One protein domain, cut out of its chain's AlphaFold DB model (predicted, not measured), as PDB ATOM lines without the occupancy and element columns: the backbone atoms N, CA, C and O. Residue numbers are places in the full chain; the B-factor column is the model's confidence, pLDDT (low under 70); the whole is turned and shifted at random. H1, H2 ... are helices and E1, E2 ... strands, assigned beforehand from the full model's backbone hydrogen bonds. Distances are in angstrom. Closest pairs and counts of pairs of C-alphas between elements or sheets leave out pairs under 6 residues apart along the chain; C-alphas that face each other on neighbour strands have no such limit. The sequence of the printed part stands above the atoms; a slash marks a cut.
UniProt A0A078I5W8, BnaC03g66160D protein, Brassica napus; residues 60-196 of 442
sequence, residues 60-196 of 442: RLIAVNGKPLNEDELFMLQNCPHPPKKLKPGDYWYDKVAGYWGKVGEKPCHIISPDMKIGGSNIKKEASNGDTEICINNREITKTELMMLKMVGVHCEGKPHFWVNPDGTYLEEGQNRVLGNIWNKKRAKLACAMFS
ATOM      1  N   ARG A  60      29.010  16.374   4.595       87.56
ATOM      2  CA  ARG A  60      27.775  17.014   5.084       87.56
ATOM      3  C   ARG A  60      26.721  17.353   4.018       87.56
ATOM      4  O   ARG A  60      25.578  17.607   4.379       87.56
ATOM      5  N   LEU A  61      27.093  17.437   2.736       89.38
ATOM      6  CA  LEU A  61      26.159  17.747   1.640       89.38
ATOM      7  C   LEU A  61      25.424  16.509   1.110       89.38
ATOM      8  O   LEU A  61      24.558  16.634   0.242       89.38
ATOM      9  N   ILE A  62      25.788  15.325   1.593       93.62
ATOM     10  CA  ILE A  62      25.113  14.074   1.284       93.62
ATOM     11  C   ILE A  62      24.476  13.583   2.574       93.62
ATOM     12  O   ILE A  62      25.175  13.324   3.552       93.62
ATOM     13  N   ALA A  63      23.159  13.419   2.571       95.88
ATOM     14  CA  ALA A  63      22.468  12.733   3.651       95.88
ATOM     15  C   ALA A  63      22.029  11.352   3.181       95.88
ATOM     16  O   ALA A  63      21.479  11.204   2.092       95.88
ATOM     17  N   VAL A  64      22.252  10.340   4.014       97.19
ATOM     18  CA  VAL A  64      21.789   8.973   3.766       97.19
ATOM     19  C   VAL A  64      20.889   8.562   4.917       97.19
ATOM     20  O   VAL A  64      21.261   8.687   6.084       97.19
ATOM     21  N   ASN A  65      19.678   8.102   4.597       96.31
ATOM     22  CA  ASN A  65      18.665   7.720   5.587       96.31
ATOM     23  C   ASN A  65      18.388   8.838   6.618       96.31
ATOM     24  O   ASN A  65      18.192   8.586   7.803       96.31
ATOM     25  N   GLY A  66      18.394  10.096   6.162       93.12
ATOM     26  CA  GLY A  66      18.105  11.273   6.989       93.12
ATOM     27  C   GLY A  66      19.254  11.771   7.872       93.12
ATOM     28  O   GLY A  66      19.055  12.742   8.596       93.12
ATOM     29  N   LYS A  67      20.443  11.154   7.810       95.12
ATOM     30  CA  LYS A  67      21.649  11.615   8.517       95.12
ATOM     31  C   LYS A  67      22.687  12.123   7.503       95.12
ATOM     32  O   LYS A  67      23.034  11.359   6.597       95.12
ATOM     33  N   PRO A  68      23.201  13.361   7.638       95.69
ATOM     34  CA  PRO A  68      24.373  13.813   6.892       95.69
ATOM     35  C   PRO A  68      25.564  12.886   7.137       95.69
ATOM     36  O   PRO A  68      25.806  12.488   8.279       95.69
ATOM     37  N   LEU A  69      26.294  12.541   6.080       93.38
ATOM     38  CA  LEU A  69      27.480  11.701   6.203       93.38
ATOM     39  C   LEU A  69      28.618  12.464   6.888       93.38
ATOM     40  O   LEU A  69      28.757  13.678   6.713       93.38
ATOM     41  N   ASN A  70      29.458  11.736   7.624       90.56
ATOM     42  CA  ASN A  70      30.796  12.196   7.997       90.56
ATOM     43  C   ASN A  70      31.836  11.811   6.921       90.56
ATOM     44  O   ASN A  70      31.515  11.146   5.930       90.56
ATOM     45  N   GLU A  71      33.082  12.263   7.082       84.94
ATOM     46  CA  GLU A  71      34.144  12.016   6.094       84.94
ATOM     47  C   GLU A  71      34.446  10.518   5.920       84.94
ATOM     48  O   GLU A  71      34.607  10.062   4.788       84.94
ATOM     49  N   ASP A  72      34.428   9.731   6.999       84.25
ATOM     50  CA  ASP A  72      34.669   8.283   6.941       84.25
ATOM     51  C   ASP A  72      33.533   7.534   6.238       84.25
ATOM     52  O   ASP A  72      33.770   6.636   5.432       84.25
ATOM     53  N   GLU A  73      32.282   7.917   6.494       89.50
ATOM     54  CA  GLU A  73      31.098   7.352   5.852       89.50
ATOM     55  C   GLU A  73      31.071   7.679   4.357       89.50
ATOM     56  O   GLU A  73      30.767   6.805   3.541       89.50
ATOM     57  N   LEU A  74      31.428   8.911   3.975       89.38
ATOM     58  CA  LEU A  74      31.572   9.279   2.568       89.38
ATOM     59  C   LEU A  74      32.721   8.504   1.909       89.38
ATOM     60  O   LEU A  74      32.559   7.998   0.795       89.38
ATOM     61  N   PHE A  75      33.853   8.368   2.599       83.12
ATOM     62  CA  PHE A  75      34.983   7.578   2.125       83.12
ATOM     63  C   PHE A  75      34.586   6.110   1.916       83.12
ATOM     64  O   PHE A  75      34.876   5.546   0.860       83.12
ATOM     65  N   MET A  76      33.871   5.500   2.867       85.69
ATOM     66  CA  MET A  76      33.330   4.145   2.727       85.69
ATOM     67  C   MET A  76      32.384   4.040   1.528       85.69
ATOM     68  O   MET A  76      32.518   3.110   0.734       85.69
ATOM     69  N   LEU A  77      31.465   4.999   1.358       87.62
ATOM     70  CA  LEU A  77      30.513   5.042   0.243       87.62
ATOM     71  C   LEU A  77      31.195   5.113  -1.129       87.62
ATOM     72  O   LEU A  77      30.743   4.471  -2.075       87.62
ATOM     73  N   GLN A  78      32.271   5.890  -1.251       84.94
ATOM     74  CA  GLN A  78      32.983   6.076  -2.518       84.94
ATOM     75  C   GLN A  78      33.936   4.925  -2.859       84.94
ATOM     76  O   GLN A  78      34.179   4.682  -4.040       84.94
ATOM     77  N   ASN A  79      34.461   4.223  -1.850       79.88
ATOM     78  CA  ASN A  79      35.486   3.187  -2.020       79.88
ATOM     79  C   ASN A  79      34.969   1.754  -1.815       79.88
ATOM     80  O   ASN A  79      35.763   0.812  -1.814       79.88
ATOM     81  N   CYS A  80      33.663   1.555  -1.626       81.38
ATOM     82  CA  CYS A  80      33.104   0.210  -1.555       81.38
ATOM     83  C   CYS A  80      33.197  -0.509  -2.918       81.38
ATOM     84  O   CYS A  80      33.325   0.151  -3.949       81.38
ATOM     85  N   PRO A  81      33.118  -1.856  -2.959       84.88
ATOM     86  CA  PRO A  81      33.242  -2.617  -4.207       84.88
ATOM     87  C   PRO A  81      32.306  -2.167  -5.341       84.88
ATOM     88  O   PRO A  81      32.682  -2.215  -6.510       84.88
ATOM     89  N   HIS A  82      31.096  -1.715  -5.002       86.06
ATOM     90  CA  HIS A  82      30.103  -1.240  -5.960       86.06
ATOM     91  C   HIS A  82      29.548   0.121  -5.511       86.06
ATOM     92  O   HIS A  82      28.475   0.157  -4.914       86.06
ATOM     93  N   PRO A  83      30.250   1.241  -5.764       87.88
ATOM     94  CA  PRO A  83      29.837   2.557  -5.286       87.88
ATOM     95  C   PRO A  83      28.715   3.159  -6.154       87.88
ATOM     96  O   PRO A  83      28.562   2.798  -7.329       87.88
ATOM     97  N   PRO A  84      27.928   4.117  -5.627       87.62
ATOM     98  CA  PRO A  84      26.908   4.803  -6.414       87.62
ATOM     99  C   PRO A  84      27.549   5.621  -7.543       87.62
ATOM    100  O   PRO A  84      28.462   6.422  -7.334       87.62
ATOM    101  N   LYS A  85      27.038   5.476  -8.772       82.56
ATOM    102  CA  LYS A  85      27.557   6.231  -9.920       82.56
ATOM    103  C   LYS A  85      27.010   7.658  -9.903       82.56
ATOM    104  O   LYS A  85      25.810   7.872  -9.738       82.56
ATOM    105  N   LYS A  86      27.878   8.639 -10.182       76.88
ATOM    106  CA  LYS A  86      27.520  10.069 -10.303       76.88
ATOM    107  C   LYS A  86      26.845  10.629  -9.038       76.88
ATOM    108  O   LYS A  86      25.864  11.369  -9.154       76.88
ATOM    109  N   LEU A  87      27.373  10.283  -7.861       85.25
ATOM    110  CA  LEU A  87      26.948  10.848  -6.580       85.25
ATOM    111  C   LEU A  87      27.011  12.384  -6.625       85.25
ATOM    112  O   LEU A  87      27.947  12.962  -7.182       85.25
ATOM    113  N   LYS A  88      25.978  13.040  -6.100       84.88
ATOM    114  CA  LYS A  88      25.826  14.499  -6.071       84.88
ATOM    115  C   LYS A  88      25.377  14.926  -4.674       84.88
ATOM    116  O   LYS A  88      24.844  14.088  -3.956       84.88
ATOM    117  N   PRO A  89      25.523  16.210  -4.319       89.56
ATOM    118  CA  PRO A  89      24.854  16.763  -3.149       89.56
ATOM    119  C   PRO A  89      23.349  16.465  -3.164       89.56
ATOM    120  O   PRO A  89      22.698  16.613  -4.207       89.56
ATOM    121  N   GLY A  90      22.812  16.055  -2.017       91.94
ATOM    122  CA  GLY A  90      21.391  15.774  -1.834       91.94
ATOM    123  C   GLY A  90      21.098  14.646  -0.848       91.94
ATOM    124  O   GLY A  90      21.997  14.044  -0.262       91.94
ATOM    125  N   ASP A  91      19.805  14.358  -0.714       95.81
ATOM    126  CA  ASP A  91      19.287  13.351   0.206       95.81
ATOM    127  C   ASP A  91      19.042  12.020  -0.507       95.81
ATOM    128  O   ASP A  91      18.336  11.938  -1.521       95.81
ATOM    129  N   TYR A  92      19.601  10.960   0.060       96.88
ATOM    130  CA  TYR A  92      19.543   9.598  -0.444       96.88
ATOM    131  C   TYR A  92      18.987   8.643   0.609       96.88
ATOM    132  O   TYR A  92      19.042   8.881   1.820       96.88
ATOM    133  N   TRP A  93      18.459   7.527   0.128       96.94
ATOM    134  CA  TRP A  93      18.091   6.386   0.945       96.94
ATOM    135  C   TRP A  93      18.921   5.175   0.543       96.94
ATOM    136  O   TRP A  93      19.278   4.995  -0.626       96.94
ATOM    137  N   TYR A  94      19.223   4.355   1.539       96.75
ATOM    138  CA  TYR A  94      20.044   3.169   1.390       96.75
ATOM    139  C   TYR A  94      19.468   2.026   2.214       96.75
ATOM    140  O   TYR A  94      19.336   2.119   3.438       96.75
ATOM    141  N   ASP A  95      19.138   0.943   1.526       95.75
ATOM    142  CA  ASP A  95      18.815  -0.332   2.143       95.75
ATOM    143  C   ASP A  95      20.111  -1.113   2.379       95.75
ATOM    144  O   ASP A  95      20.686  -1.686   1.452       95.75
ATOM    145  N   LYS A  96      20.555  -1.153   3.636       94.06
ATOM    146  CA  LYS A  96      21.770  -1.867   4.049       94.06
ATOM    147  C   LYS A  96      21.693  -3.382   3.863       94.06
ATOM    148  O   LYS A  96      22.737  -4.021   3.804       94.06
ATOM    149  N   VAL A  97      20.491  -3.960   3.794       92.56
ATOM    150  CA  VAL A  97      20.318  -5.413   3.716       92.56
ATOM    151  C   VAL A  97      20.554  -5.880   2.286       92.56
ATOM    152  O   VAL A  97      21.447  -6.687   2.056       92.56
ATOM    153  N   ALA A  98      19.808  -5.352   1.313       92.31
ATOM    154  CA  ALA A  98      19.938  -5.771  -0.088       92.31
ATOM    155  C   ALA A  98      20.877  -4.887  -0.926       92.31
ATOM    156  O   ALA A  98      21.213  -5.244  -2.054       92.31
ATOM    157  N   GLY A  99      21.291  -3.727  -0.413       94.38
ATOM    158  CA  GLY A  99      22.150  -2.781  -1.125       94.38
ATOM    159  C   GLY A  99      21.404  -1.812  -2.049       94.38
ATOM    160  O   GLY A  99      22.044  -1.116  -2.840       94.38
ATOM    161  N   TYR A 100      20.067  -1.739  -2.004       95.38
ATOM    162  CA  TYR A 100      19.324  -0.793  -2.843       95.38
ATOM    163  C   TYR A 100      19.655   0.656  -2.481       95.38
ATOM    164  O   TYR A 100      19.669   1.039  -1.311       95.38
ATOM    165  N   TRP A 101      19.870   1.470  -3.511       95.69
ATOM    166  CA  TRP A 101      20.231   2.875  -3.388       95.69
ATOM    167  C   TRP A 101      19.359   3.744  -4.292       95.69
ATOM    168  O   TRP A 101      19.176   3.454  -5.486       95.69
ATOM    169  N   GLY A 102      18.867   4.852  -3.746       95.06
ATOM    170  CA  GLY A 102      18.050   5.817  -4.472       95.06
ATOM    171  C   GLY A 102      18.087   7.202  -3.844       95.06
ATOM    172  O   GLY A 102      18.557   7.391  -2.724       95.06
ATOM    173  N   LYS A 103      17.609   8.198  -4.587       95.25
ATOM    174  CA  LYS A 103      17.374   9.535  -4.038       95.25
ATOM    175  C   LYS A 103      16.073   9.514  -3.234       95.25
ATOM    176  O   LYS A 103      15.138   8.811  -3.618       95.25
ATOM    177  N   VAL A 104      15.996  10.269  -2.138       96.38
ATOM    178  CA  VAL A 104      14.747  10.401  -1.365       96.38
ATOM    179  C   VAL A 104      13.606  10.848  -2.279       96.38
ATOM    180  O   VAL A 104      13.741  11.811  -3.032       96.38
ATOM    181  N   GLY A 105      12.500  10.105  -2.229       95.12
ATOM    182  CA  GLY A 105      11.314  10.299  -3.057       95.12
ATOM    183  C   GLY A 105      11.346   9.610  -4.425       95.12
ATOM    184  O   GLY A 105      10.378   9.712  -5.175       95.12
ATOM    185  N   GLU A 106      12.429   8.908  -4.763       94.56
ATOM    186  CA  GLU A 106      12.589   8.221  -6.046       94.56
ATOM    187  C   GLU A 106      12.752   6.702  -5.868       94.56
ATOM    188  O   GLU A 106      13.267   6.212  -4.857       94.56
ATOM    189  N   LYS A 107      12.343   5.949  -6.898       92.62
ATOM    190  CA  LYS A 107      12.592   4.502  -7.033       92.62
ATOM    191  C   LYS A 107      14.104   4.198  -7.039       92.62
ATOM    192  O   LYS A 107      14.893   5.086  -7.374       92.62
ATOM    193  N   PRO A 108      14.541   2.960  -6.729       94.38
ATOM    194  CA  PRO A 108      15.962   2.625  -6.732       94.38
ATOM    195  C   PRO A 108      16.598   2.915  -8.089       94.38
ATOM    196  O   PRO A 108      16.029   2.605  -9.140       94.38
ATOM    197  N   CYS A 109      17.796   3.493  -8.055       91.94
ATOM    198  CA  CYS A 109      18.582   3.803  -9.247       91.94
ATOM    199  C   CYS A 109      19.858   2.962  -9.344       91.94
ATOM    200  O   CYS A 109      20.358   2.756 -10.447       91.94
ATOM    201  N   HIS A 110      20.357   2.443  -8.219       93.31
ATOM    202  CA  HIS A 110      21.521   1.559  -8.157       93.31
ATOM    203  C   HIS A 110      21.309   0.451  -7.117       93.31
ATOM    204  O   HIS A 110      20.498   0.591  -6.202       93.31
ATOM    205  N   ILE A 111      22.059  -0.639  -7.264       93.12
ATOM    206  CA  ILE A 111      22.326  -1.600  -6.192       93.12
ATOM    207  C   ILE A 111      23.821  -1.474  -5.904       93.12
ATOM    208  O   ILE A 111      24.639  -1.746  -6.785       93.12
ATOM    209  N   ILE A 112      24.149  -0.965  -4.721       94.00
ATOM    210  CA  ILE A 112      25.520  -0.763  -4.246       94.00
ATOM    211  C   ILE A 112      25.911  -1.887  -3.286       94.00
ATOM    212  O   ILE A 112      25.108  -2.778  -3.005       94.00
ATOM    213  N   SER A 113      27.146  -1.869  -2.782       91.50
ATOM    214  CA  SER A 113      27.577  -2.859  -1.792       91.50
ATOM    215  C   SER A 113      26.631  -2.885  -0.574       91.50
ATOM    216  O   SER A 113      26.300  -1.818  -0.054       91.50
ATOM    217  N   PRO A 114      26.166  -4.066  -0.124       92.00
ATOM    218  CA  PRO A 114      25.345  -4.213   1.080       92.00
ATOM    219  C   PRO A 114      26.198  -4.078   2.355       92.00
ATOM    220  O   PRO A 114      27.424  -3.992   2.282       92.00
ATOM    221  N   ASP A 115      25.540  -4.090   3.516       91.44
ATOM    222  CA  ASP A 115      26.138  -4.092   4.862       91.44
ATOM    223  C   ASP A 115      27.097  -2.917   5.143       91.44
ATOM    224  O   ASP A 115      28.034  -2.995   5.940       91.44
ATOM    225  N   MET A 116      26.866  -1.779   4.486       90.56
ATOM    226  CA  MET A 116      27.640  -0.568   4.737       90.56
ATOM    227  C   MET A 116      27.070   0.201   5.930       90.56
ATOM    228  O   MET A 116      25.887   0.542   5.972       90.56
ATOM    229  N   LYS A 117      27.933   0.543   6.889       91.81
ATOM    230  CA  LYS A 117      27.582   1.363   8.057       91.81
ATOM    231  C   LYS A 117      27.649   2.852   7.707       91.81
ATOM    232  O   LYS A 117      28.563   3.546   8.136       91.81
ATOM    233  N   ILE A 118      26.708   3.318   6.887       92.12
ATOM    234  CA  ILE A 118      26.634   4.714   6.429       92.12
ATOM    235  C   ILE A 118      25.274   5.340   6.743       92.12
ATOM    236  O   ILE A 118      24.231   4.708   6.564       92.12
ATOM    237  N   GLY A 119      25.278   6.606   7.160       91.62
ATOM    238  CA  GLY A 119      24.055   7.377   7.361       91.62
ATOM    239  C   GLY A 119      23.222   6.922   8.563       91.62
ATOM    240  O   GLY A 119      23.739   6.445   9.572       91.62
ATOM    241  N   GLY A 120      21.908   7.145   8.485       89.19
ATOM    242  CA  GLY A 120      20.951   6.735   9.513       89.19
ATOM    243  C   GLY A 120      20.809   5.212   9.605       89.19
ATOM    244  O   GLY A 120      20.789   4.514   8.591       89.19
ATOM    245  N   SER A 121      20.659   4.696  10.829       85.19
ATOM    246  CA  SER A 121      20.590   3.254  11.120       85.19
ATOM    247  C   SER A 121      19.380   2.543  10.505       85.19
ATOM    248  O   SER A 121      19.458   1.339  10.222       85.19
ATOM    249  N   ASN A 122      18.294   3.291  10.291       88.44
ATOM    250  CA  ASN A 122      17.017   2.809   9.788       88.44
ATOM    251  C   ASN A 122      16.604   3.589   8.539       88.44
ATOM    252  O   ASN A 122      16.628   4.822   8.522       88.44
ATOM    253  N   ILE A 123      16.181   2.860   7.509       94.00
ATOM    254  CA  ILE A 123      15.527   3.439   6.340       94.00
ATOM    255  C   ILE A 123      14.091   3.837   6.702       94.00
ATOM    256  O   ILE A 123      13.407   3.119   7.431       94.00
ATOM    257  N   LYS A 124      13.631   4.996   6.217       93.75
ATOM    258  CA  LYS A 124      12.233   5.420   6.387       93.75
ATOM    259  C   LYS A 124      11.320   4.609   5.470       93.75
ATOM    260  O   LYS A 124      11.698   4.331   4.330       93.75
ATOM    261  N   LYS A 125      10.100   4.312   5.923       94.62
ATOM    262  CA  LYS A 125       9.112   3.566   5.128       94.62
ATOM    263  C   LYS A 125       8.824   4.269   3.801       94.62
ATOM    264  O   LYS A 125       8.876   3.659   2.742       94.62
ATOM    265  N   GLU A 126       8.637   5.575   3.854       94.94
ATOM    266  CA  GLU A 126       8.311   6.453   2.734       94.94
ATOM    267  C   GLU A 126       9.529   6.896   1.896       94.94
ATOM    268  O   GLU A 126       9.402   7.757   1.026       94.94
ATOM    269  N   ALA A 127      10.720   6.330   2.124       95.12
ATOM    270  CA  ALA A 127      11.972   6.827   1.544       95.12
ATOM    271  C   ALA A 127      11.980   6.914   0.007       95.12
ATOM    272  O   ALA A 127      12.569   7.841  -0.547       95.12
ATOM    273  N   SER A 128      11.312   5.986  -0.684       94.44
ATOM    274  CA  SER A 128      11.174   5.972  -2.151       94.44
ATOM    275  C   SER A 128       9.848   6.535  -2.664       94.44
ATOM    276  O   SER A 128       9.559   6.375  -3.847       94.44
ATOM    277  N   ASN A 129       9.034   7.148  -1.795       94.56
ATOM    278  CA  ASN A 129       7.676   7.599  -2.116       94.56
ATOM    279  C   ASN A 129       6.818   6.472  -2.735       94.56
ATOM    280  O   ASN A 129       6.203   6.634  -3.789       94.56
ATOM    281  N   GLY A 130       6.874   5.289  -2.113       91.00
ATOM    282  CA  GLY A 130       6.048   4.145  -2.487       91.00
ATOM    283  C   GLY A 130       4.584   4.349  -2.102       91.00
ATOM    284  O   GLY A 130       4.284   5.072  -1.159       91.00
ATOM    285  N   ASP A 131       3.686   3.719  -2.857       92.06
ATOM    286  CA  ASP A 131       2.229   3.827  -2.709       92.06
ATOM    287  C   ASP A 131       1.531   2.470  -2.917       92.06
ATOM    288  O   ASP A 131       0.458   2.371  -3.523       92.06
ATOM    289  N   THR A 132       2.195   1.397  -2.485       92.81
ATOM    290  CA  THR A 132       1.775   0.011  -2.746       92.81
ATOM    291  C   THR A 132       1.375  -0.754  -1.493       92.81
ATOM    292  O   THR A 132       0.849  -1.861  -1.617       92.81
ATOM    293  N   GLU A 133       1.635  -0.192  -0.311       92.25
ATOM    294  CA  GLU A 133       1.505  -0.839   0.998       92.25
ATOM    295  C   GLU A 133       2.339  -2.127   1.153       92.25
ATOM    296  O   GLU A 133       2.193  -2.849   2.132       92.25
ATOM    297  N   ILE A 134       3.233  -2.410   0.201       93.56
ATOM    298  CA  ILE A 134       4.161  -3.541   0.204       93.56
ATOM    299  C   ILE A 134       5.538  -3.001   0.558       93.56
ATOM    300  O   ILE A 134       6.003  -2.029  -0.043       93.56
ATOM    301  N   CYS A 135       6.217  -3.646   1.502       94.38
ATOM    302  CA  CYS A 135       7.547  -3.226   1.930       94.38
ATOM    303  C   CYS A 135       8.631  -4.213   1.482       94.38
ATOM    304  O   CYS A 135       8.408  -5.419   1.465       94.38
ATOM    305  N   ILE A 136       9.816  -3.698   1.160       94.38
ATOM    306  CA  ILE A 136      11.070  -4.455   1.088       94.38
ATOM    307  C   ILE A 136      12.020  -3.858   2.119       94.38
ATOM    308  O   ILE A 136      12.320  -2.666   2.045       94.38
ATOM    309  N   ASN A 137      12.499  -4.673   3.063       93.69
ATOM    310  CA  ASN A 137      13.486  -4.272   4.076       93.69
ATOM    311  C   ASN A 137      13.112  -2.948   4.779       93.69
ATOM    312  O   ASN A 137      13.923  -2.028   4.881       93.69
ATOM    313  N   ASN A 138      11.861  -2.846   5.245       92.25
ATOM    314  CA  ASN A 138      11.253  -1.671   5.895       92.25
ATOM    315  C   ASN A 138      10.971  -0.446   5.009       92.25
ATOM    316  O   ASN A 138      10.487   0.559   5.525       92.25
ATOM    317  N   ARG A 139      11.212  -0.507   3.695       95.31
ATOM    318  CA  ARG A 139      10.849   0.556   2.745       95.31
ATOM    319  C   ARG A 139       9.644   0.156   1.906       95.31
ATOM    320  O   ARG A 139       9.658  -0.894   1.270       95.31
ATOM    321  N   GLU A 140       8.644   1.022   1.835       96.19
ATOM    322  CA  GLU A 140       7.500   0.849   0.947       96.19
ATOM    323  C   GLU A 140       7.915   1.033  -0.517       96.19
ATOM    324  O   GLU A 140       8.486   2.058  -0.904       96.19
ATOM    325  N   ILE A 141       7.637   0.026  -1.340       95.75
ATOM    326  CA  ILE A 141       8.082   0.007  -2.732       95.75
ATOM    327  C   ILE A 141       7.146   0.806  -3.637       95.75
ATOM    328  O   ILE A 141       5.952   0.967  -3.383       95.75
ATOM    329  N   THR A 142       7.696   1.284  -4.746       95.44
ATOM    330  CA  THR A 142       6.931   1.980  -5.785       95.44
ATOM    331  C   THR A 142       6.112   1.006  -6.640       95.44
ATOM    332  O   THR A 142       6.468  -0.166  -6.801       95.44
ATOM    333  N   LYS A 143       5.049   1.494  -7.296       94.06
ATOM    334  CA  LYS A 143       4.296   0.722  -8.311       94.06
ATOM    335  C   LYS A 143       5.188   0.094  -9.384       94.06
ATOM    336  O   LYS A 143       4.925  -1.020  -9.828       94.06
ATOM    337  N   THR A 144       6.248   0.790  -9.789       93.19
ATOM    338  CA  THR A 144       7.222   0.310 -10.778       93.19
ATOM    339  C   THR A 144       7.980  -0.927 -10.287       93.19
ATOM    340  O   THR A 144       8.128  -1.895 -11.032       93.19
ATOM    341  N   GLU A 145       8.421  -0.929  -9.030       94.94
ATOM    342  CA  GLU A 145       9.044  -2.100  -8.401       94.94
ATOM    343  C   GLU A 145       8.044  -3.257  -8.272       94.94
ATOM    344  O   GLU A 145       8.367  -4.388  -8.631       94.94
ATOM    345  N   LEU A 146       6.801  -2.976  -7.863       94.19
ATOM    346  CA  LEU A 146       5.746  -3.990  -7.769       94.19
ATOM    347  C   LEU A 146       5.442  -4.649  -9.128       94.19
ATOM    348  O   LEU A 146       5.281  -5.868  -9.208       94.19
ATOM    349  N   MET A 147       5.385  -3.870 -10.212       92.44
ATOM    350  CA  MET A 147       5.218  -4.410 -11.568       92.44
ATOM    351  C   MET A 147       6.389  -5.315 -11.972       92.44
ATOM    352  O   MET A 147       6.165  -6.371 -12.570       92.44
ATOM    353  N   MET A 148       7.623  -4.944 -11.608       93.50
ATOM    354  CA  MET A 148       8.809  -5.773 -11.836       93.50
ATOM    355  C   MET A 148       8.696  -7.111 -11.095       93.50
ATOM    356  O   MET A 148       8.823  -8.164 -11.722       93.50
ATOM    357  N   LEU A 149       8.352  -7.091  -9.803       92.56
ATOM    358  CA  LEU A 149       8.161  -8.302  -8.996       92.56
ATOM    359  C   LEU A 149       7.080  -9.225  -9.578       92.56
ATOM    360  O   LEU A 149       7.308 -10.429  -9.730       92.56
ATOM    361  N   LYS A 150       5.935  -8.666  -9.993       91.56
ATOM    362  CA  LYS A 150       4.856  -9.427 -10.649       91.56
ATOM    363  C   LYS A 150       5.312 -10.062 -11.966       91.56
ATOM    364  O   LYS A 150       5.029 -11.233 -12.205       91.56
ATOM    365  N   MET A 151       6.073  -9.345 -12.796       88.56
ATOM    366  CA  MET A 151       6.609  -9.878 -14.061       88.56
ATOM    367  C   MET A 151       7.622 -11.012 -13.839       88.56
ATOM    368  O   MET A 151       7.703 -11.967 -14.623       88.56
ATOM    369  N   VAL A 152       8.374 -10.924 -12.744       88.06
ATOM    370  CA  VAL A 152       9.295 -11.959 -12.262       88.06
ATOM    371  C   VAL A 152       8.526 -13.118 -11.599       88.06
ATOM    372  O   VAL A 152       9.101 -14.169 -11.335       88.06
ATOM    373  N   GLY A 153       7.210 -13.019 -11.397       87.38
ATOM    374  CA  GLY A 153       6.388 -14.075 -10.801       87.38
ATOM    375  C   GLY A 153       6.616 -14.213  -9.297       87.38
ATOM    376  O   GLY A 153       6.753 -15.326  -8.793       87.38
ATOM    377  N   VAL A 154       6.784 -13.085  -8.608       88.81
ATOM    378  CA  VAL A 154       6.723 -12.990  -7.145       88.81
ATOM    379  C   VAL A 154       5.263 -12.775  -6.750       88.81
ATOM    380  O   VAL A 154       4.594 -11.894  -7.295       88.81
ATOM    381  N   HIS A 155       4.759 -13.583  -5.820       85.88
ATOM    382  CA  HIS A 155       3.385 -13.469  -5.334       85.88
ATOM    383  C   HIS A 155       3.279 -12.262  -4.403       85.88
ATOM    384  O   HIS A 155       3.906 -12.242  -3.354       85.88
ATOM    385  N   CYS A 156       2.517 -11.249  -4.816       84.88
ATOM    386  CA  CYS A 156       2.369  -9.977  -4.097       84.88
ATOM    387  C   CYS A 156       0.921  -9.744  -3.619       84.88
ATOM    388  O   CYS A 156       0.500  -8.600  -3.450       84.88
ATOM    389  N   GLU A 157       0.122 -10.804  -3.503       80.12
ATOM    390  CA  GLU A 157      -1.254 -10.724  -2.999       80.12
ATOM    391  C   GLU A 157      -1.247 -10.536  -1.478       80.12
ATOM    392  O   GLU A 157      -0.396 -11.093  -0.796       80.12
ATOM    393  N   GLY A 158      -2.181  -9.741  -0.944       77.44
ATOM    394  CA  GLY A 158      -2.319  -9.554   0.507       77.44
ATOM    395  C   GLY A 158      -1.412  -8.495   1.145       77.44
ATOM    396  O   GLY A 158      -1.332  -8.459   2.365       77.44
ATOM    397  N   LYS A 159      -0.777  -7.614   0.355       84.50
ATOM    398  CA  LYS A 159       0.129  -6.544   0.839       84.50
ATOM    399  C   LYS A 159       1.278  -7.076   1.728       84.50
ATOM    400  O   LYS A 159       1.470  -6.590   2.841       84.50
ATOM    401  N   PRO A 160       2.035  -8.087   1.261       86.25
ATOM    402  CA  PRO A 160       3.087  -8.701   2.062       86.25
ATOM    403  C   PRO A 160       4.244  -7.730   2.308       86.25
ATOM    404  O   PRO A 160       4.515  -6.830   1.508       86.25
ATOM    405  N   HIS A 161       4.974  -7.953   3.394       91.81
ATOM    406  CA  HIS A 161       6.272  -7.334   3.620       91.81
ATOM    407  C   HIS A 161       7.364  -8.361   3.352       91.81
ATOM    408  O   HIS A 161       7.313  -9.478   3.862       91.81
ATOM    409  N   PHE A 162       8.351  -7.994   2.546       92.81
ATOM    410  CA  PHE A 162       9.448  -8.871   2.176       92.81
ATOM    411  C   PHE A 162      10.743  -8.464   2.864       92.81
ATOM    412  O   PHE A 162      11.129  -7.293   2.885       92.81
ATOM    413  N   TRP A 163      11.464  -9.473   3.327       92.69
ATOM    414  CA  TRP A 163      12.883  -9.370   3.607       92.69
ATOM    415  C   TRP A 163      13.656  -9.873   2.389       92.69
ATOM    416  O   TRP A 163      13.419 -10.992   1.924       92.69
ATOM    417  N   VAL A 164      14.555  -9.052   1.851       93.25
ATOM    418  CA  VAL A 164      15.350  -9.367   0.656       93.25
ATOM    419  C   VAL A 164      16.828  -9.313   1.014       93.25
ATOM    420  O   VAL A 164      17.317  -8.293   1.492       93.25
ATOM    421  N   ASN A 165      17.542 -10.401   0.750       91.88
ATOM    422  CA  ASN A 165      18.972 -10.539   1.012       91.88
ATOM    423  C   ASN A 165      19.825 -10.008  -0.160       91.88
ATOM    424  O   ASN A 165      19.315  -9.865  -1.278       91.88
ATOM    425  N   PRO A 166      21.141  -9.786   0.045       88.94
ATOM    426  CA  PRO A 166      22.062  -9.335  -1.004       88.94
ATOM    427  C   PRO A 166      22.057 -10.161  -2.296       88.94
ATOM    428  O   PRO A 166      22.208  -9.627  -3.391       88.94
ATOM    429  N   ASP A 167      21.886 -11.477  -2.178       87.50
ATOM    430  CA  ASP A 167      21.873 -12.408  -3.310       87.50
ATOM    431  C   ASP A 167      20.536 -12.405  -4.076       87.50
ATOM    432  O   ASP A 167      20.383 -13.097  -5.086       87.50
ATOM    433  N   GLY A 168      19.558 -11.619  -3.612       89.12
ATOM    434  CA  GLY A 168      18.202 -11.540  -4.143       89.12
ATOM    435  C   GLY A 168      17.269 -12.643  -3.670       89.12
ATOM    436  O   GLY A 168      16.156 -12.739  -4.203       89.12
ATOM    437  N   THR A 169      17.683 -13.486  -2.717       90.69
ATOM    438  CA  THR A 169      16.737 -14.361  -2.018       90.69
ATOM    439  C   THR A 169      15.778 -13.521  -1.188       90.69
ATOM    440  O   THR A 169      16.167 -12.507  -0.609       90.69
ATOM    441  N   TYR A 170      14.507 -13.914  -1.169       92.00
ATOM    442  CA  TYR A 170      13.478 -13.187  -0.439       92.00
ATOM    443  C   TYR A 170      12.554 -14.127   0.330       92.00
ATOM    444  O   TYR A 170      12.324 -15.279  -0.061       92.00
ATOM    445  N   LEU A 171      12.033 -13.605   1.431       92.31
ATOM    446  CA  LEU A 171      11.111 -14.257   2.356       92.31
ATOM    447  C   LEU A 171      10.089 -13.235   2.857       92.31
ATOM    448  O   LEU A 171      10.323 -12.031   2.779       92.31
ATOM    449  N   GLU A 172       8.942 -13.714   3.320       88.38
ATOM    450  CA  GLU A 172       7.925 -12.862   3.939       88.38
ATOM    451  C   GLU A 172       8.316 -12.564   5.393       88.38
ATOM    452  O   GLU A 172       8.785 -13.446   6.116       88.38
ATOM    453  N   GLU A 173       8.170 -11.309   5.809       80.81
ATOM    454  CA  GLU A 173       8.565 -10.831   7.132       80.81
ATOM    455  C   GLU A 173       7.860 -11.644   8.237       80.81
ATOM    456  O   GLU A 173       6.641 -11.796   8.242       80.81
ATOM    457  N   GLY A 174       8.641 -12.217   9.159       76.19
ATOM    458  CA  GLY A 174       8.145 -13.099  10.226       76.19
ATOM    459  C   GLY A 174       8.122 -14.599   9.891       76.19
ATOM    460  O   GLY A 174       7.894 -15.411  10.788       76.19
ATOM    461  N   GLN A 175       8.417 -14.999   8.649       79.19
ATOM    462  CA  GLN A 175       8.563 -16.405   8.254       79.19
ATOM    463  C   GLN A 175      10.032 -16.748   7.977       79.19
ATOM    464  O   GLN A 175      10.728 -16.011   7.297       79.19
ATOM    465  N   ASN A 176      10.513 -17.916   8.416       76.94
ATOM    466  CA  ASN A 176      11.902 -18.340   8.163       76.94
ATOM    467  C   ASN A 176      12.065 -19.183   6.879       76.94
ATOM    468  O   ASN A 176      13.009 -19.959   6.736       76.94
ATOM    469  N   ARG A 177      11.099 -19.101   5.954       85.75
ATOM    470  CA  ARG A 177      11.091 -19.884   4.713       85.75
ATOM    471  C   ARG A 177      11.418 -18.990   3.524       85.75
ATOM    472  O   ARG A 177      10.663 -18.080   3.199       85.75
ATOM    473  N   VAL A 178      12.499 -19.316   2.821       87.69
ATOM    474  CA  VAL A 178      12.851 -18.664   1.552       87.69
ATOM    475  C   VAL A 178      11.784 -18.977   0.499       87.69
ATOM    476  O   VAL A 178      11.513 -20.144   0.209       87.69
ATOM    477  N   LEU A 179      11.186 -17.934  -0.078       87.19
ATOM    478  CA  LEU A 179      10.131 -18.043  -1.095       87.19
ATOM    479  C   LEU A 179      10.701 -18.142  -2.514       87.19
ATOM    480  O   LEU A 179      10.080 -18.714  -3.411       87.19
ATOM    481  N   GLY A 180      11.896 -17.598  -2.736       89.12
ATOM    482  CA  GLY A 180      12.611 -17.721  -3.999       89.12
ATOM    483  C   GLY A 180      13.751 -16.723  -4.124       89.12
ATOM    484  O   GLY A 180      14.172 -16.115  -3.145       89.12
ATOM    485  N   ASN A 181      14.237 -16.545  -5.352       92.00
ATOM    486  CA  ASN A 181      15.270 -15.574  -5.692       92.00
ATOM    487  C   ASN A 181      14.815 -14.716  -6.886       92.00
ATOM    488  O   ASN A 181      14.350 -15.255  -7.898       92.00
ATOM    489  N   ILE A 182      14.912 -13.391  -6.749       90.00
ATOM    490  CA  ILE A 182      14.467 -12.412  -7.756       90.00
ATOM    491  C   ILE A 182      15.352 -12.492  -9.008       90.00
ATOM    492  O   ILE A 182      14.846 -12.508 -10.132       90.00
ATOM    493  N   TRP A 183      16.669 -12.597  -8.827       88.44
ATOM    494  CA  TRP A 183      17.670 -12.467  -9.888       88.44
ATOM    495  C   TRP A 183      17.926 -13.753 -10.681       88.44
ATOM    496  O   TRP A 183      18.330 -13.681 -11.842       88.44
ATOM    497  N   ASN A 184      17.609 -14.922 -10.117       85.44
ATOM    498  CA  ASN A 184      17.743 -16.215 -10.807       85.44
ATOM    499  C   ASN A 184      16.777 -16.383 -11.992       85.44
ATOM    500  O   ASN A 184      16.934 -17.287 -12.816       85.44
ATOM    501  N   LYS A 185      15.756 -15.529 -12.110       81.00
ATOM    502  CA  LYS A 185      14.747 -15.638 -13.165       81.00
ATOM    503  C   LYS A 185      15.158 -14.816 -14.386       81.00
ATOM    504  O   LYS A 185      15.327 -13.604 -14.301       81.00
ATOM    505  N   LYS A 186      15.210 -15.444 -15.569       79.62
ATOM    506  CA  LYS A 186      15.570 -14.781 -16.847       79.62
ATOM    507  C   LYS A 186      14.751 -13.510 -17.134       79.62
ATOM    508  O   LYS A 186      15.264 -12.569 -17.731       79.62
ATOM    509  N   ARG A 187      13.494 -13.467 -16.672       84.94
ATOM    510  CA  ARG A 187      12.595 -12.312 -16.819       84.94
ATOM    511  C   ARG A 187      13.021 -11.089 -15.999       84.94
ATOM    512  O   ARG A 187      12.646  -9.987 -16.375       84.94
ATOM    513  N   ALA A 188      13.825 -11.244 -14.944       85.19
ATOM    514  CA  ALA A 188      14.241 -10.137 -14.079       85.19
ATOM    515  C   ALA A 188      15.092  -9.100 -14.819       85.19
ATOM    516  O   ALA A 188      14.849  -7.904 -14.687       85.19
ATOM    517  N   LYS A 189      16.021  -9.551 -15.674       86.81
ATOM    518  CA  LYS A 189      16.825  -8.656 -16.524       86.81
ATOM    519  C   LYS A 189      15.953  -7.832 -17.471       86.81
ATOM    520  O   LYS A 189      16.124  -6.620 -17.559       86.81
ATOM    521  N   LEU A 190      14.992  -8.481 -18.129       83.12
ATOM    522  CA  LEU A 190      14.059  -7.823 -19.045       83.12
ATOM    523  C   LEU A 190      13.150  -6.828 -18.309       83.12
ATOM    524  O   LEU A 190      12.985  -5.698 -18.761       83.12
ATOM    525  N   ALA A 191      12.604  -7.229 -17.161       85.19
ATOM    526  CA  ALA A 191      11.738  -6.384 -16.350       85.19
ATOM    527  C   ALA A 191      12.488  -5.142 -15.838       85.19
ATOM    528  O   ALA A 191      11.983  -4.028 -15.950       85.19
ATOM    529  N   CYS A 192      13.722  -5.303 -15.350       87.44
ATOM    530  CA  CYS A 192      14.538  -4.174 -14.901       87.44
ATOM    531  C   CYS A 192      14.850  -3.198 -16.038       87.44
ATOM    532  O   CYS A 192      14.722  -1.992 -15.847       87.44
ATOM    533  N   ALA A 193      15.176  -3.706 -17.233       86.75
ATOM    534  CA  ALA A 193      15.376  -2.866 -18.410       86.75
ATOM    535  C   ALA A 193      14.099  -2.091 -18.790       86.75
ATOM    536  O   ALA A 193      14.158  -0.879 -18.985       86.75
ATOM    537  N   MET A 194      12.938  -2.758 -18.822       87.00
ATOM    538  CA  MET A 194      11.650  -2.131 -19.154       87.00
ATOM    539  C   MET A 194      11.261  -1.027 -18.159       87.00
ATOM    540  O   MET A 194      10.759   0.020 -18.556       87.00
ATOM    541  N   PHE A 195      11.521  -1.241 -16.869       87.25
ATOM    542  CA  PHE A 195      11.136  -0.323 -15.794       87.25
ATOM    543  C   PHE A 195      12.260   0.628 -15.348       87.25
ATOM    544  O   PHE A 195      12.096   1.393 -14.389       87.25
ATOM    545  N   SER A 196      13.406   0.605 -16.038       89.19
ATOM    546  CA  SER A 196      14.610   1.372 -15.688       89.19
ATOM    547  C   SER A 196      15.040   1.177 -14.223       89.19
ATOM    548  O   SER A 196      15.352   2.148 -13.530       89.19
TER     549      SER A 196
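This is residues 60 to 196 of the 442 residues of the protein "BnaC03g66160D protein" of Brassica napus (UniProt A0A078I5W8). The domain has little regular structure and two lobes: E1, H1, E2 and E3 make a mixed sheet with a helix, then H2, E4, E5 and H3 a strand hairpin with two helices. The named elements hold only 48 of the 137 printed residues, and the class is mixed, helices and strands; the whole is compact, with a radius of gyration of the C-alphas of 14.7 A, and spans 42 by 27 by 26 A.

E1 is residues 62 to 64, from C-alpha (25.113, 14.074, 1.284), H1 71 to 79, E2 90 to 94, E3 100 to 103, H2 143 to 151, E4 161 to 164 and E5 169 to 172. H3, 186 to 195, 15.2 A long, ends at C-alpha (11.136, -0.323, -15.794).

E2 is parallel to E1, N 92 to O 63 2.8 A, with H1 between them in the chain, a strand-helix-strand unit with left-handed crossover. E2 and E3 form a hairpin, N 93 to O 102 2.9 A. H2 and H3 touch, closest C-alphas Met 148 and Ala 191, 5.4 A. O i to N i+4 pairs are within hydrogen-bond range throughout H1 and H2, 5 of 6 in H3.

The printed part has no cut; links E3 to H2 and E5 to H3 are long. No printed residue is under pLDDT 70.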